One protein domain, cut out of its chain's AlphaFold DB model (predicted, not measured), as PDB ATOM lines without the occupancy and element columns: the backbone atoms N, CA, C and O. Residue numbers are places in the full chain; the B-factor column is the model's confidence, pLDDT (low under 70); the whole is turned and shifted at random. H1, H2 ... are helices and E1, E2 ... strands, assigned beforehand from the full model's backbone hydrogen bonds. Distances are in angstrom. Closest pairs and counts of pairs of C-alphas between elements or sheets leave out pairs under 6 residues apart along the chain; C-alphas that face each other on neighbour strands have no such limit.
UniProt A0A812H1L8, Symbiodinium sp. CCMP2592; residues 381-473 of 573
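What this domain is: This is residues 381 to 473 of the 573 residues of a protein of Symbiodinium sp. CCMP2592 (UniProt A0A812H1L8). The longest helix, H2, forms one side of a triangle of helices: H3 folds back from its far end to make a V with it, and H4 crosses the open end of the V, packing on the first part of H2. H1 packs on another side of H2 and also meets H4, while the short strand E1 leads away from the end of H4 as a tail. The printed part has 93 residues, with four named helices and one named strand in the order H1, H2, H3, H4, E1; the class is mostly helix, and E1 pairs with no named strand. The whole is only just compact, close to loose, with a radius of gyration of the C-alphas of 14.7 A, and its outline is flat, spanning 50 by 29 by 16 A.

Where its parts are: H1 is residues 381 to 396, 22.4 A from first to last C-alpha, beginning with C-alpha 381 at (53.070, 18.204, -19.504). H2 is residues 403 to 426, 34.7 A long, from C-alpha 403 at (36.227, 10.619, -22.544). H3 is residues 432 to 450, 26.9 A long, and H4 is residues 452 to 466, 20.7 A long. E1 is residues 468 to 472, 12.8 A long, ending with C-alpha 472 at (25.586, 15.878, -25.261).

How they stand to each other: H1 and H2 form a helical hairpin and touch, the closest C-alphas being those of Thr 387 and Phe 410, 5.7 A apart. They run opposite ways at a steep tilt of 39 degrees, and H2 touches H1 with residues 406 to 417 alone. H2 and H3 form a second helical hairpin and touch, with the C-alphas of Arg 421 and Leu 438 closest at 6.2 A; they run opposite ways at a steep tilt of 38 degrees, only just beyond shallow. H1 and H3 are apart. H4 touches H2 with residues 459 to 463 alone, about perpendicular at 88 degrees, the C-alphas of Leu 407 and Gln 459 being closest at 6.1 A. H4 touches H1 with residues 462 to 466 alone, closest at the C-alphas of Arg 388 and Cys 466, 4.5 A, and only just about perpendicular at 70.2 degrees. H3 and H4 touch only at the corner by their link, with the C-alphas of Leu 448 and Arg 455 closest at 5.0 A. E1 is apart from H1 and H3. In H1, H2, H3 and H4 every O i to N i+4 pair is within hydrogen-bond range.

The domain as a whole: The two C-alphas farthest apart are those of Gly 428 and Cys 473, 50.7 A. The printed part has no cut. No link is long: H2 to H3, H3 to H4 and H4 to E1 are tight, and H1 to H2 is short. The mean pLDDT of the printed part is 95.9, and residue 473 alone is under 70.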
ATOM      1  N   LEU A 381      53.342  17.272 -18.411       94.94
ATOM      2  CA  LEU A 381      53.070  18.204 -19.504       94.94
ATOM      3  C   LEU A 381      53.394  17.628 -20.896       94.94
ATOM      4  O   LEU A 381      52.531  17.782 -21.765       94.94
ATOM      5  N   PRO A 382      54.537  16.941 -21.122       96.56
ATOM      6  CA  PRO A 382      54.834  16.334 -22.420       96.56
ATOM      7  C   PRO A 382      53.771  15.305 -22.822       96.56
ATOM      8  O   PRO A 382      53.155  15.441 -23.879       96.56
ATOM      9  N   VAL A 383      53.434  14.384 -21.912       97.69
ATOM     10  CA  VAL A 383      52.420  13.340 -22.138       97.69
ATOM     11  C   VAL A 383      51.055  13.950 -22.481       97.69
ATOM     12  O   VAL A 383      50.392  13.513 -23.416       97.69
ATOM     13  N   TRP A 384      50.629  15.015 -21.790       96.56
ATOM     14  CA  TRP A 384      49.380  15.700 -22.157       96.56
ATOM     15  C   TRP A 384      49.434  16.400 -23.502       96.56
ATOM     16  O   TRP A 384      48.409  16.470 -24.177       96.56
ATOM     17  N   SER A 385      50.571  17.001 -23.851       96.69
ATOM     18  CA  SER A 385      50.710  17.696 -25.128       96.69
ATOM     19  C   SER A 385      50.570  16.721 -26.295       96.69
ATOM     20  O   SER A 385      49.863  17.022 -27.256       96.69
ATOM     21  N   GLU A 386      51.119  15.519 -26.139       97.94
ATOM     22  CA  GLU A 386      50.985  14.423 -27.088       97.94
ATOM     23  C   GLU A 386      49.558  13.874 -27.170       97.94
ATOM     24  O   GLU A 386      48.994  13.829 -28.262       97.94
ATOM     25  N   THR A 387      48.927  13.541 -26.035       98.31
ATOM     26  CA  THR A 387      47.518  13.100 -26.013       98.31
ATOM     27  C   THR A 387      46.597  14.155 -26.622       98.31
ATOM     28  O   THR A 387      45.641  13.838 -27.328       98.31
ATOM     29  N   ARG A 388      46.880  15.441 -26.387       97.62
ATOM     30  CA  ARG A 388      46.129  16.538 -27.001       97.62
ATOM     31  C   ARG A 388      46.305  16.564 -28.517       97.62
ATOM     32  O   ARG A 388      45.315  16.775 -29.213       97.62
ATOM     33  N   ALA A 389      47.530  16.418 -29.015       97.50
ATOM     34  CA  ALA A 389      47.802  16.407 -30.451       97.50
ATOM     35  C   ALA A 389      47.089  15.233 -31.133       97.50
ATOM     36  O   ALA A 389      46.401  15.443 -32.128       97.50
ATOM     37  N   TRP A 390      47.165  14.042 -30.532       98.06
ATOM     38  CA  TRP A 390      46.425  12.866 -30.980       98.06
ATOM     39  C   TRP A 390      44.919  13.127 -31.015       98.06
ATOM     40  O   TRP A 390      44.311  13.030 -32.074       98.06
ATOM     41  N   ALA A 391      44.320  13.577 -29.911       97.75
ATOM     42  CA  ALA A 391      42.872  13.763 -29.855       97.75
ATOM     43  C   ALA A 391      42.348  14.826 -30.842       97.75
ATOM     44  O   ALA A 391      41.218  14.730 -31.320       97.75
ATOM     45  N   LEU A 392      43.151  15.851 -31.153       95.50
ATOM     46  CA  LEU A 392      42.818  16.831 -32.194       95.50
ATOM     47  C   LEU A 392      42.956  16.248 -33.607       95.50
ATOM     48  O   LEU A 392      42.167  16.614 -34.474       95.50
ATOM     49  N   ASN A 393      43.922  15.354 -33.831       96.62
ATOM     50  CA  ASN A 393      44.082  14.640 -35.097       96.62
ATOM     51  C   ASN A 393      42.916  13.672 -35.344       96.62
ATOM     52  O   ASN A 393      42.330  13.687 -36.417       96.62
ATOM     53  N   GLU A 394      42.510  12.911 -34.327       95.81
ATOM     54  CA  GLU A 394      41.333  12.036 -34.390       95.81
ATOM     55  C   GLU A 394      40.049  12.824 -34.692       95.81
ATOM     56  O   GLU A 394      39.255  12.428 -35.544       95.81
ATOM     57  N   GLU A 395      39.853  13.992 -34.059       92.94
ATOM     58  CA  GLU A 395      38.714  14.861 -34.384       92.94
ATOM     59  C   GLU A 395      38.784  15.385 -35.831       92.94
ATOM     60  O   GLU A 395      37.743  15.521 -36.481       92.94
ATOM     61  N   ALA A 396      39.984  15.690 -36.340       90.38
ATOM     62  CA  ALA A 396      40.188  16.131 -37.721       90.38
ATOM     63  C   ALA A 396      39.869  15.018 -38.734       90.38
ATOM     64  O   ALA A 396      39.246  15.300 -39.757       90.38
ATOM     65  N   SER A 397      40.185  13.766 -38.395       89.88
ATOM     66  CA  SER A 397      39.774  12.554 -39.122       89.88
ATOM     67  C   SER A 397      38.294  12.199 -38.939       89.88
ATOM     68  O   SER A 397      37.840  11.178 -39.440       89.88
ATOM     69  N   GLN A 398      37.523  13.038 -38.237       86.12
ATOM     70  CA  GLN A 398      36.099  12.841 -37.946       86.12
ATOM     71  C   GLN A 398      35.790  11.614 -37.072       86.12
ATOM     72  O   GLN A 398      34.633  11.202 -36.981       86.12
ATOM     73  N   HIS A 399      36.783  11.073 -36.365       86.31
ATOM     74  CA  HIS A 399      36.557   9.995 -35.414       86.31
ATOM     75  C   HIS A 399      35.823  10.507 -34.170       86.31
ATOM     76  O   HIS A 399      36.043  11.618 -33.671       86.31
ATOM     77  N   VAL A 400      34.913   9.680 -33.656       89.50
ATOM     78  CA  VAL A 400      34.119  10.006 -32.471       89.50
ATOM     79  C   VAL A 400      34.877   9.565 -31.227       89.50
ATOM     80  O   VAL A 400      34.925   8.384 -30.910       89.50
ATOM     81  N   LEU A 401      35.428  10.533 -30.495       92.75
ATOM     82  CA  LEU A 401      36.120  10.264 -29.238       92.75
ATOM     83  C   LEU A 401      35.179  10.337 -28.036       92.75
ATOM     84  O   LEU A 401      34.444  11.316 -27.841       92.75
ATOM     85  N   THR A 402      35.285   9.341 -27.164       93.56
ATOM     86  CA  THR A 402      34.732   9.363 -25.814       93.56
ATOM     87  C   THR A 402      35.772   9.853 -24.811       93.56
ATOM     88  O   THR A 402      36.980   9.882 -25.047       93.56
ATOM     89  N   SER A 403      35.313  10.241 -23.620       95.31
ATOM     90  CA  SER A 403      36.227  10.619 -22.544       95.31
ATOM     91  C   SER A 403      37.115   9.464 -22.087       95.31
ATOM     92  O   SER A 403      38.151   9.709 -21.468       95.31
ATOM     93  N   THR A 404      36.681   8.220 -22.295       95.56
ATOM     94  CA  THR A 404      37.428   7.019 -21.911       95.56
ATOM     95  C   THR A 404      38.585   6.795 -22.870       95.56
ATOM     96  O   THR A 404      39.692   6.582 -22.391       95.56
ATOM     97  N   ASP A 405      38.373   6.991 -24.171       96.19
ATOM     98  CA  ASP A 405      39.416   6.831 -25.197       96.19
ATOM     99  C   ASP A 405      40.583   7.790 -24.953       96.19
ATOM    100  O   ASP A 405      41.739   7.382 -24.918       96.19
ATOM    101  N   VAL A 406      40.282   9.059 -24.643       97.56
ATOM    102  CA  VAL A 406      41.312  10.061 -24.303       97.56
ATOM    103  C   VAL A 406      42.095   9.680 -23.045       97.56
ATOM    104  O   VAL A 406      43.280   9.984 -22.932       97.56
ATOM    105  N   LEU A 407      41.445   9.034 -22.074       97.62
ATOM    106  CA  LEU A 407      42.131   8.560 -20.878       97.62
ATOM    107  C   LEU A 407      42.994   7.326 -21.168       97.62
ATOM    108  O   LEU A 407      44.078   7.235 -20.603       97.62
ATOM    109  N   MET A 408      42.530   6.416 -22.027       97.81
ATOM    110  CA  MET A 408      43.284   5.232 -22.440       97.81
ATOM    111  C   MET A 408      44.544   5.611 -23.223       97.81
ATOM    112  O   MET A 408      45.619   5.159 -22.844       97.81
ATOM    113  N   ASP A 409      44.449   6.505 -24.217       98.31
ATOM    114  CA  ASP A 409      45.632   7.018 -24.938       98.31
ATOM    115  C   ASP A 409      46.616   7.704 -23.973       98.31
ATOM    116  O   ASP A 409      47.825   7.479 -24.037       98.31
ATOM    117  N   PHE A 410      46.112   8.485 -23.008       98.44
ATOM    118  CA  PHE A 410      46.966   9.080 -21.977       98.44
ATOM    119  C   PHE A 410      47.672   8.030 -21.109       98.44
ATOM    120  O   PHE A 410      48.850   8.198 -20.805       98.44
ATOM    121  N   GLU A 411      46.967   6.983 -20.669       98.12
ATOM    122  CA  GLU A 411      47.543   5.888 -19.875       98.12
ATOM    123  C   GLU A 411      48.612   5.130 -20.685       98.12
ATOM    124  O   GLU A 411      49.697   4.880 -20.164       98.12
ATOM    125  N   GLU A 412      48.374   4.869 -21.974       98.31
ATOM    126  CA  GLU A 412      49.342   4.223 -22.871       98.31
ATOM    127  C   GLU A 412      50.607   5.074 -23.078       98.31
ATOM    128  O   GLU A 412      51.730   4.581 -22.950       98.31
ATOM    129  N   ARG A 413      50.455   6.371 -23.360       98.38
ATOM    130  CA  ARG A 413      51.597   7.289 -23.520       98.38
ATOM    131  C   ARG A 413      52.358   7.490 -22.219       98.38
ATOM    132  O   ARG A 413      53.585   7.579 -22.236       98.38
ATOM    133  N   LEU A 414      51.649   7.538 -21.091       98.38
ATOM    134  CA  LEU A 414      52.270   7.584 -19.771       98.38
ATOM    135  C   LEU A 414      53.119   6.331 -19.528       98.38
ATOM    136  O   LEU A 414      54.225   6.447 -19.007       98.38
ATOM    137  N   ASP A 415      52.638   5.159 -19.936       98.44
ATOM    138  CA  ASP A 415      53.368   3.899 -19.808       98.44
ATOM    139  C   ASP A 415      54.621   3.862 -20.686       98.44
ATOM    140  O   ASP A 415      55.689   3.490 -20.197       98.44
ATOM    141  N   LYS A 416      54.531   4.339 -21.932       98.31
ATOM    142  CA  LYS A 416      55.698   4.507 -22.817       98.31
ATOM    143  C   LYS A 416      56.725   5.473 -22.219       98.31
ATOM    144  O   LYS A 416      57.910   5.159 -22.185       98.31
ATOM    145  N   ALA A 417      56.280   6.615 -21.690       98.12
ATOM    146  CA  ALA A 417      57.162   7.594 -21.054       98.12
ATOM    147  C   ALA A 417      57.845   7.036 -19.792       98.12
ATOM    148  O   ALA A 417      59.029   7.290 -19.565       98.12
ATOM    149  N   ILE A 418      57.128   6.244 -18.986       98.38
ATOM    150  CA  ILE A 418      57.704   5.538 -17.835       98.38
ATOM    151  C   ILE A 418      58.765   4.536 -18.300       98.38
ATOM    152  O   ILE A 418      59.853   4.538 -17.733       98.38
ATOM    153  N   ALA A 419      58.487   3.736 -19.334       98.38
ATOM    154  CA  ALA A 419      59.432   2.746 -19.853       98.38
ATOM    155  C   ALA A 419      60.736   3.390 -20.357       98.38
ATOM    156  O   ALA A 419      61.819   2.912 -20.029       98.38
ATOM    157  N   VAL A 420      60.650   4.517 -21.074       97.94
ATOM    158  CA  VAL A 420      61.835   5.275 -21.523       97.94
ATOM    159  C   VAL A 420      62.661   5.760 -20.330       97.94
ATOM    160  O   VAL A 420      63.865   5.517 -20.276       97.94
ATOM    161  N   ARG A 421      62.026   6.380 -19.325       97.94
ATOM    162  CA  ARG A 421      62.734   6.858 -18.123       97.94
ATOM    163  C   ARG A 421      63.307   5.722 -17.269       97.94
ATOM    164  O   ARG A 421      64.330   5.913 -16.622       97.94
ATOM    165  N   GLN A 422      62.667   4.554 -17.251       98.31
ATOM    166  CA  GLN A 422      63.198   3.360 -16.587       98.31
ATOM    167  C   GLN A 422      64.442   2.825 -17.306       98.31
ATOM    168  O   GLN A 422      65.435   2.552 -16.642       98.31
ATOM    169  N   ALA A 423      64.442   2.773 -18.640       98.19
ATOM    170  CA  ALA A 423      65.625   2.381 -19.411       98.19
ATOM    171  C   ALA A 423      66.800   3.358 -19.200       98.19
ATOM    172  O   ALA A 423      67.943   2.943 -19.007       98.19
ATOM    173  N   GLU A 424      66.525   4.666 -19.143       98.06
ATOM    174  CA  GLU A 424      67.525   5.679 -18.778       98.06
ATOM    175  C   GLU A 424      68.064   5.464 -17.352       98.06
ATOM    176  O   GLU A 424      69.264   5.619 -17.115       98.06
ATOM    177  N   GLN A 425      67.206   5.064 -16.406       97.94
ATOM    178  CA  GLN A 425      67.620   4.729 -15.041       97.94
ATOM    179  C   GLN A 425      68.546   3.506 -15.011       97.94
ATOM    180  O   GLN A 425      69.566   3.539 -14.327       97.94
ATOM    181  N   GLU A 426      68.210   2.450 -15.753       98.00
ATOM    182  CA  GLU A 426      69.001   1.216 -15.852       98.00
ATOM    183  C   GLU A 426      70.361   1.453 -16.517       98.00
ATOM    184  O   GLU A 426      71.365   0.883 -16.095       98.00
ATOM    185  N   SER A 427      70.421   2.353 -17.502       97.69
ATOM    186  CA  SER A 427      71.675   2.768 -18.148       97.69
ATOM    187  C   SER A 427      72.556   3.692 -17.292       97.69
ATOM    188  O   SER A 427      73.679   4.002 -17.682       97.69
ATOM    189  N   GLY A 428      72.058   4.169 -16.145       97.69
ATOM    190  CA  GLY A 428      72.758   5.136 -15.294       97.69
ATOM    191  C   GLY A 428      72.818   6.564 -15.858       97.69
ATOM    192  O   GLY A 428      73.507   7.405 -15.287       97.69
ATOM    193  N   LEU A 429      72.096   6.855 -16.948       97.25
ATOM    194  CA  LEU A 429      72.046   8.176 -17.594       97.25
ATOM    195  C   LEU A 429      71.019   9.127 -16.958       97.25
ATOM    196  O   LEU A 429      71.008  10.319 -17.268       97.25
ATOM    197  N   LEU A 430      70.142   8.622 -16.084       96.19
ATOM    198  CA  LEU A 430      69.048   9.407 -15.515       96.19
ATOM    199  C   LEU A 430      69.526  10.361 -14.409       96.19
ATOM    200  O   LEU A 430      70.009   9.945 -13.353       96.19
ATOM    201  N   ASP A 431      69.309  11.655 -14.621       96.56
ATOM    202  CA  ASP A 431      69.642  12.716 -13.676       96.56
ATOM    203  C   ASP A 431      68.674  12.771 -12.470       96.56
ATOM    204  O   ASP A 431      67.614  12.140 -12.432       96.56
ATOM    205  N   GLN A 432      69.009  13.571 -11.448       96.56
ATOM    206  CA  GLN A 432      68.145  13.736 -10.264       96.56
ATOM    207  C   GLN A 432      66.765  14.324 -10.608       96.56
ATOM    208  O   GLN A 432      65.791  14.086  -9.884       96.56
ATOM    209  N   THR A 433      66.665  15.119 -11.678       94.69
ATOM    210  CA  THR A 433      65.387  15.665 -12.149       94.69
ATOM    211  C   THR A 433      64.561  14.566 -12.804       94.69
ATOM    212  O   THR A 433      63.405  14.383 -12.423       94.69
ATOM    213  N   GLY A 434      65.172  13.767 -13.679       95.81
ATOM    214  CA  GLY A 434      64.579  12.592 -14.306       95.81
ATOM    215  C   GLY A 434      64.086  11.556 -13.296       95.81
ATOM    216  O   GLY A 434      62.992  11.016 -13.448       95.81
ATOM    217  N   GLN A 435      64.802  11.345 -12.186       97.44
ATOM    218  CA  GLN A 435      64.326  10.478 -11.098       97.44
ATOM    219  C   GLN A 435      63.042  11.011 -10.440       97.44
ATOM    220  O   GLN A 435      62.119  10.244 -10.148       97.44
ATOM    221  N   LYS A 436      62.941  12.331 -10.223       96.38
ATOM    222  CA  LYS A 436      61.720  12.968  -9.691       96.38
ATOM    223  C   LYS A 436      60.566  12.897 -10.690       96.38
ATOM    224  O   LYS A 436      59.426  12.690 -10.273       96.38
ATOM    225  N   GLU A 437      60.857  13.047 -11.979       96.50
ATOM    226  CA  GLU A 437      59.900  12.870 -13.073       96.50
ATOM    227  C   GLU A 437      59.340  11.451 -13.097       96.50
ATOM    228  O   GLU A 437      58.122  11.272 -13.014       96.50
ATOM    229  N   LEU A 438      60.217  10.446 -13.118       97.81
ATOM    230  CA  LEU A 438      59.843   9.036 -13.105       97.81
ATOM    231  C   LEU A 438      58.982   8.703 -11.880       97.81
ATOM    232  O   LEU A 438      57.895   8.140 -12.020       97.81
ATOM    233  N   ALA A 439      59.405   9.129 -10.686       97.81
ATOM    234  CA  ALA A 439      58.636   8.927  -9.460       97.81
ATOM    235  C   ALA A 439      57.240   9.573  -9.535       97.81
ATOM    236  O   ALA A 439      56.248   8.966  -9.122       97.81
ATOM    237  N   ALA A 440      57.129  10.782 -10.094       97.19
ATOM    238  CA  ALA A 440      55.850  11.463 -10.265       97.19
ATOM    239  C   ALA A 440      54.938  10.770 -11.295       97.19
ATOM    240  O   ALA A 440      53.729  10.672 -11.064       97.19
ATOM    241  N   MET A 441      55.493  10.260 -12.399       98.06
ATOM    242  CA  MET A 441      54.746   9.510 -13.415       98.06
ATOM    243  C   MET A 441      54.217   8.183 -12.861       98.06
ATOM    244  O   MET A 441      53.022   7.899 -12.976       98.06
ATOM    245  N   VAL A 442      55.058   7.419 -12.157       98.25
ATOM    246  CA  VAL A 442      54.661   6.165 -11.494       98.25
ATOM    247  C   VAL A 442      53.612   6.426 -10.409       98.25
ATOM    248  O   VAL A 442      52.589   5.734 -10.338       98.25
ATOM    249  N   GLN A 443      53.789   7.476  -9.598       97.75
ATOM    250  CA  GLN A 443      52.779   7.897  -8.622       97.75
ATOM    251  C   GLN A 443      51.456   8.255  -9.310       97.75
ATOM    252  O   GLN A 443      50.371   7.955  -8.802       97.75
ATOM    253  N   LYS A 444      51.511   8.894 -10.482       97.81
ATOM    254  CA  LYS A 444      50.305   9.237 -11.225       97.81
ATOM    255  C   LYS A 444      49.586   7.988 -11.723       97.81
ATOM    256  O   LYS A 444      48.391   7.868 -11.442       97.81
ATOM    257  N   LYS A 445      50.299   7.070 -12.378       98.00
ATOM    258  CA  LYS A 445      49.772   5.789 -12.875       98.00
ATOM    259  C   LYS A 445      49.082   5.001 -11.761       98.00
ATOM    260  O   LYS A 445      47.895   4.694 -11.850       98.00
ATOM    261  N   THR A 446      49.783   4.783 -10.649       98.25
ATOM    262  CA  THR A 446      49.239   4.075  -9.474       98.25
ATOM    263  C   THR A 446      48.013   4.776  -8.883       98.25
ATOM    264  O   THR A 446      47.044   4.122  -8.491       98.25
ATOM    265  N   SER A 447      47.991   6.114  -8.860       97.88
ATOM    266  CA  SER A 447      46.829   6.874  -8.385       97.88
ATOM    267  C   SER A 447      45.600   6.757  -9.296       97.88
ATOM    268  O   SER A 447      44.477   6.817  -8.796       97.88
ATOM    269  N   LEU A 448      45.795   6.602 -10.611       97.31
ATOM    270  CA  LEU A 448      44.705   6.416 -11.573       97.31
ATOM    271  C   LEU A 448      44.138   4.995 -11.502       97.31
ATOM    272  O   LEU A 448      42.918   4.844 -11.521       97.31
ATOM    273  N   ALA A 449      45.000   3.992 -11.320       97.75
ATOM    274  CA  ALA A 449      44.595   2.596 -11.171       97.75
ATOM    275  C   ALA A 449      43.850   2.327  -9.849       97.75
ATOM    276  O   ALA A 449      42.818   1.663  -9.835       97.75
ATOM    277  N   SER A 450      44.337   2.875  -8.731       97.88
ATOM    278  CA  SER A 450      43.799   2.566  -7.393       97.88
ATOM    279  C   SER A 450      42.514   3.314  -7.027       97.88
ATOM    280  O   SER A 450      41.742   2.843  -6.192       97.88
ATOM    281  N   LYS A 451      42.277   4.510  -7.586       98.12
ATOM    282  CA  LYS A 451      41.215   5.421  -7.119       98.12
ATOM    283  C   LYS A 451      40.247   5.784  -8.253       98.12
ATOM    284  O   LYS A 451      40.456   6.801  -8.921       98.12
ATOM    285  N   PRO A 452      39.108   5.081  -8.414       97.44
ATOM    286  CA  PRO A 452      38.176   5.323  -9.524       97.44
ATOM    287  C   PRO A 452      37.593   6.745  -9.523       97.44
ATOM    288  O   PRO A 452      37.523   7.395 -10.562       97.44
ATOM    289  N   LYS A 453      37.271   7.307  -8.348       97.12
ATOM    290  CA  LYS A 453      36.810   8.707  -8.234       97.12
ATOM    291  C   LYS A 453      37.861   9.711  -8.722       97.12
ATOM    292  O   LYS A 453      37.525  10.724  -9.337       97.12
ATOM    293  N   GLN A 454      39.136   9.444  -8.435       96.31
ATOM    294  CA  GLN A 454      40.243  10.275  -8.901       96.31
ATOM    295  C   GLN A 454      40.424  10.130 -10.413       96.31
ATOM    296  O   GLN A 454      40.643  11.144 -11.074       96.31
ATOM    297  N   ARG A 455      40.253   8.918 -10.952       97.62
ATOM    298  CA  ARG A 455      40.254   8.633 -12.391       97.62
ATOM    299  C   ARG A 455      39.192   9.455 -13.127       97.62
ATOM    300  O   ARG A 455      39.549  10.227 -14.010       97.62
ATOM    301  N   SER A 456      37.930   9.436 -12.690       96.94
ATOM    302  CA  SER A 456      36.857  10.243 -13.306       96.94
ATOM    303  C   SER A 456      37.096  11.755 -13.195       96.94
ATOM    304  O   SER A 456      36.872  12.504 -14.145       96.94
ATOM    305  N   LYS A 457      37.589  12.244 -12.046       97.31
ATOM    306  CA  LYS A 457      37.945  13.667 -11.893       97.31
ATOM    307  C   LYS A 457      39.078  14.058 -12.840       97.31
ATOM    308  O   LYS A 457      39.056  15.144 -13.416       97.31
ATOM    309  N   TYR A 458      40.067  13.181 -12.979       97.19
ATOM    310  CA  TYR A 458      41.211  13.415 -13.840       97.19
ATOM    311  C   TYR A 458      40.838  13.359 -15.318       97.19
ATOM    312  O   TYR A 458      41.305  14.198 -16.069       97.19
ATOM    313  N   GLN A 459      39.921  12.477 -15.709       97.12
ATOM    314  CA  GLN A 459      39.344  12.435 -17.049       97.12
ATOM    315  C   GLN A 459      38.763  13.804 -17.449       97.12
ATOM    316  O   GLN A 459      39.121  14.352 -18.484       97.12
ATOM    317  N   ILE A 460      37.960  14.440 -16.586       96.38
ATOM    318  CA  ILE A 460      37.422  15.792 -16.844       96.38
ATOM    319  C   ILE A 460      38.545  16.836 -16.971       96.38
ATOM    320  O   ILE A 460      38.479  17.723 -17.824       96.38
ATOM    321  N   GLN A 461      39.577  16.747 -16.123       96.56
ATOM    322  CA  GLN A 461      40.737  17.642 -16.195       96.56
ATOM    323  C   GLN A 461      41.526  17.448 -17.491       96.56
ATOM    324  O   GLN A 461      41.928  18.434 -18.104       96.56
ATOM    325  N   LEU A 462      41.714  16.200 -17.917       97.00
ATOM    326  CA  LEU A 462      42.419  15.828 -19.135       97.00
ATOM    327  C   LEU A 462      41.702  16.389 -20.363       97.00
ATOM    328  O   LEU A 462      42.340  17.048 -21.177       97.00
ATOM    329  N   LEU A 463      40.374  16.262 -20.433       96.94
ATOM    330  CA  LEU A 463      39.573  16.884 -21.493       96.94
ATOM    331  C   LEU A 463      39.775  18.401 -21.547       96.94
ATOM    332  O   LEU A 463      40.004  18.962 -22.617       96.94
ATOM    333  N   ALA A 464      39.754  19.070 -20.390       96.44
ATOM    334  CA  ALA A 464      39.988  20.509 -20.325       96.44
ATOM    335  C   ALA A 464      41.400  20.892 -20.803       96.44
ATOM    336  O   ALA A 464      41.540  21.884 -21.519       96.44
ATOM    337  N   LYS A 465      42.429  20.102 -20.459       95.56
ATOM    338  CA  LYS A 465      43.814  20.302 -20.920       95.56
ATOM    339  C   LYS A 465      43.978  20.046 -22.418       95.56
ATOM    340  O   LYS A 465      44.686  20.800 -23.080       95.56
ATOM    341  N   CYS A 466      43.259  19.066 -22.963       96.44
ATOM    342  CA  CYS A 466      43.225  18.791 -24.399       96.44
ATOM    343  C   CYS A 466      42.424  19.842 -25.189       96.44
ATOM    344  O   CYS A 466      42.458  19.868 -26.414       96.44
ATOM    345  N   GLY A 467      41.708  20.744 -24.508       96.25
ATOM    346  CA  GLY A 467      40.826  21.705 -25.166       96.25
ATOM    347  C   GLY A 467      39.569  21.049 -25.742       96.25
ATOM    348  O   GLY A 467      38.987  21.584 -26.683       96.25
ATOM    349  N   LEU A 468      39.142  19.923 -25.171       96.62
ATOM    350  CA  LEU A 468      37.939  19.184 -25.531       96.62
ATOM    351  C   LEU A 468      36.815  19.489 -24.537       96.62
ATOM    352  O   LEU A 468      37.039  19.773 -23.356       96.62
ATOM    353  N   ARG A 469      35.571  19.433 -25.008       95.06
ATOM    354  CA  ARG A 469      34.386  19.516 -24.153       95.06
ATOM    355  C   ARG A 469      33.415  18.405 -24.490       95.06
ATOM    356  O   ARG A 469      33.089  18.202 -25.652       95.06
ATOM    357  N   ASN A 470      32.879  17.790 -23.441       92.19
ATOM    358  CA  ASN A 470      31.698  16.948 -23.545       92.19
ATOM    359  C   ASN A 470      30.523  17.791 -24.047       92.19
ATOM    360  O   ASN A 470      30.049  18.695 -23.350       92.19
ATOM    361  N   ARG A 471      30.038  17.481 -25.244       86.56
ATOM    362  CA  ARG A 471      28.719  17.880 -25.717       86.56
ATOM    363  C   ARG A 471      27.811  16.676 -25.556       86.56
ATOM    364  O   ARG A 471      28.164  15.588 -25.987       86.56
ATOM    365  N   SER A 472      26.635  16.849 -24.953       76.31
ATOM    366  CA  SER A 472      25.586  15.878 -25.261       76.31
ATOM    367  C   SER A 472      25.356  15.977 -26.764       76.31
ATOM    368  O   SER A 472      25.291  17.100 -27.283       76.31
ATOM    369  N   CYS A 473      25.285  14.848 -27.463       67.19
ATOM    370  CA  CYS A 473      24.835  14.855 -28.845       67.19
ATOM    371  C   CYS A 473      23.482  15.560 -28.885       67.19
ATOM    372  O   CYS A 473      22.486  15.033 -28.411       67.19
TER     373      CYS A 473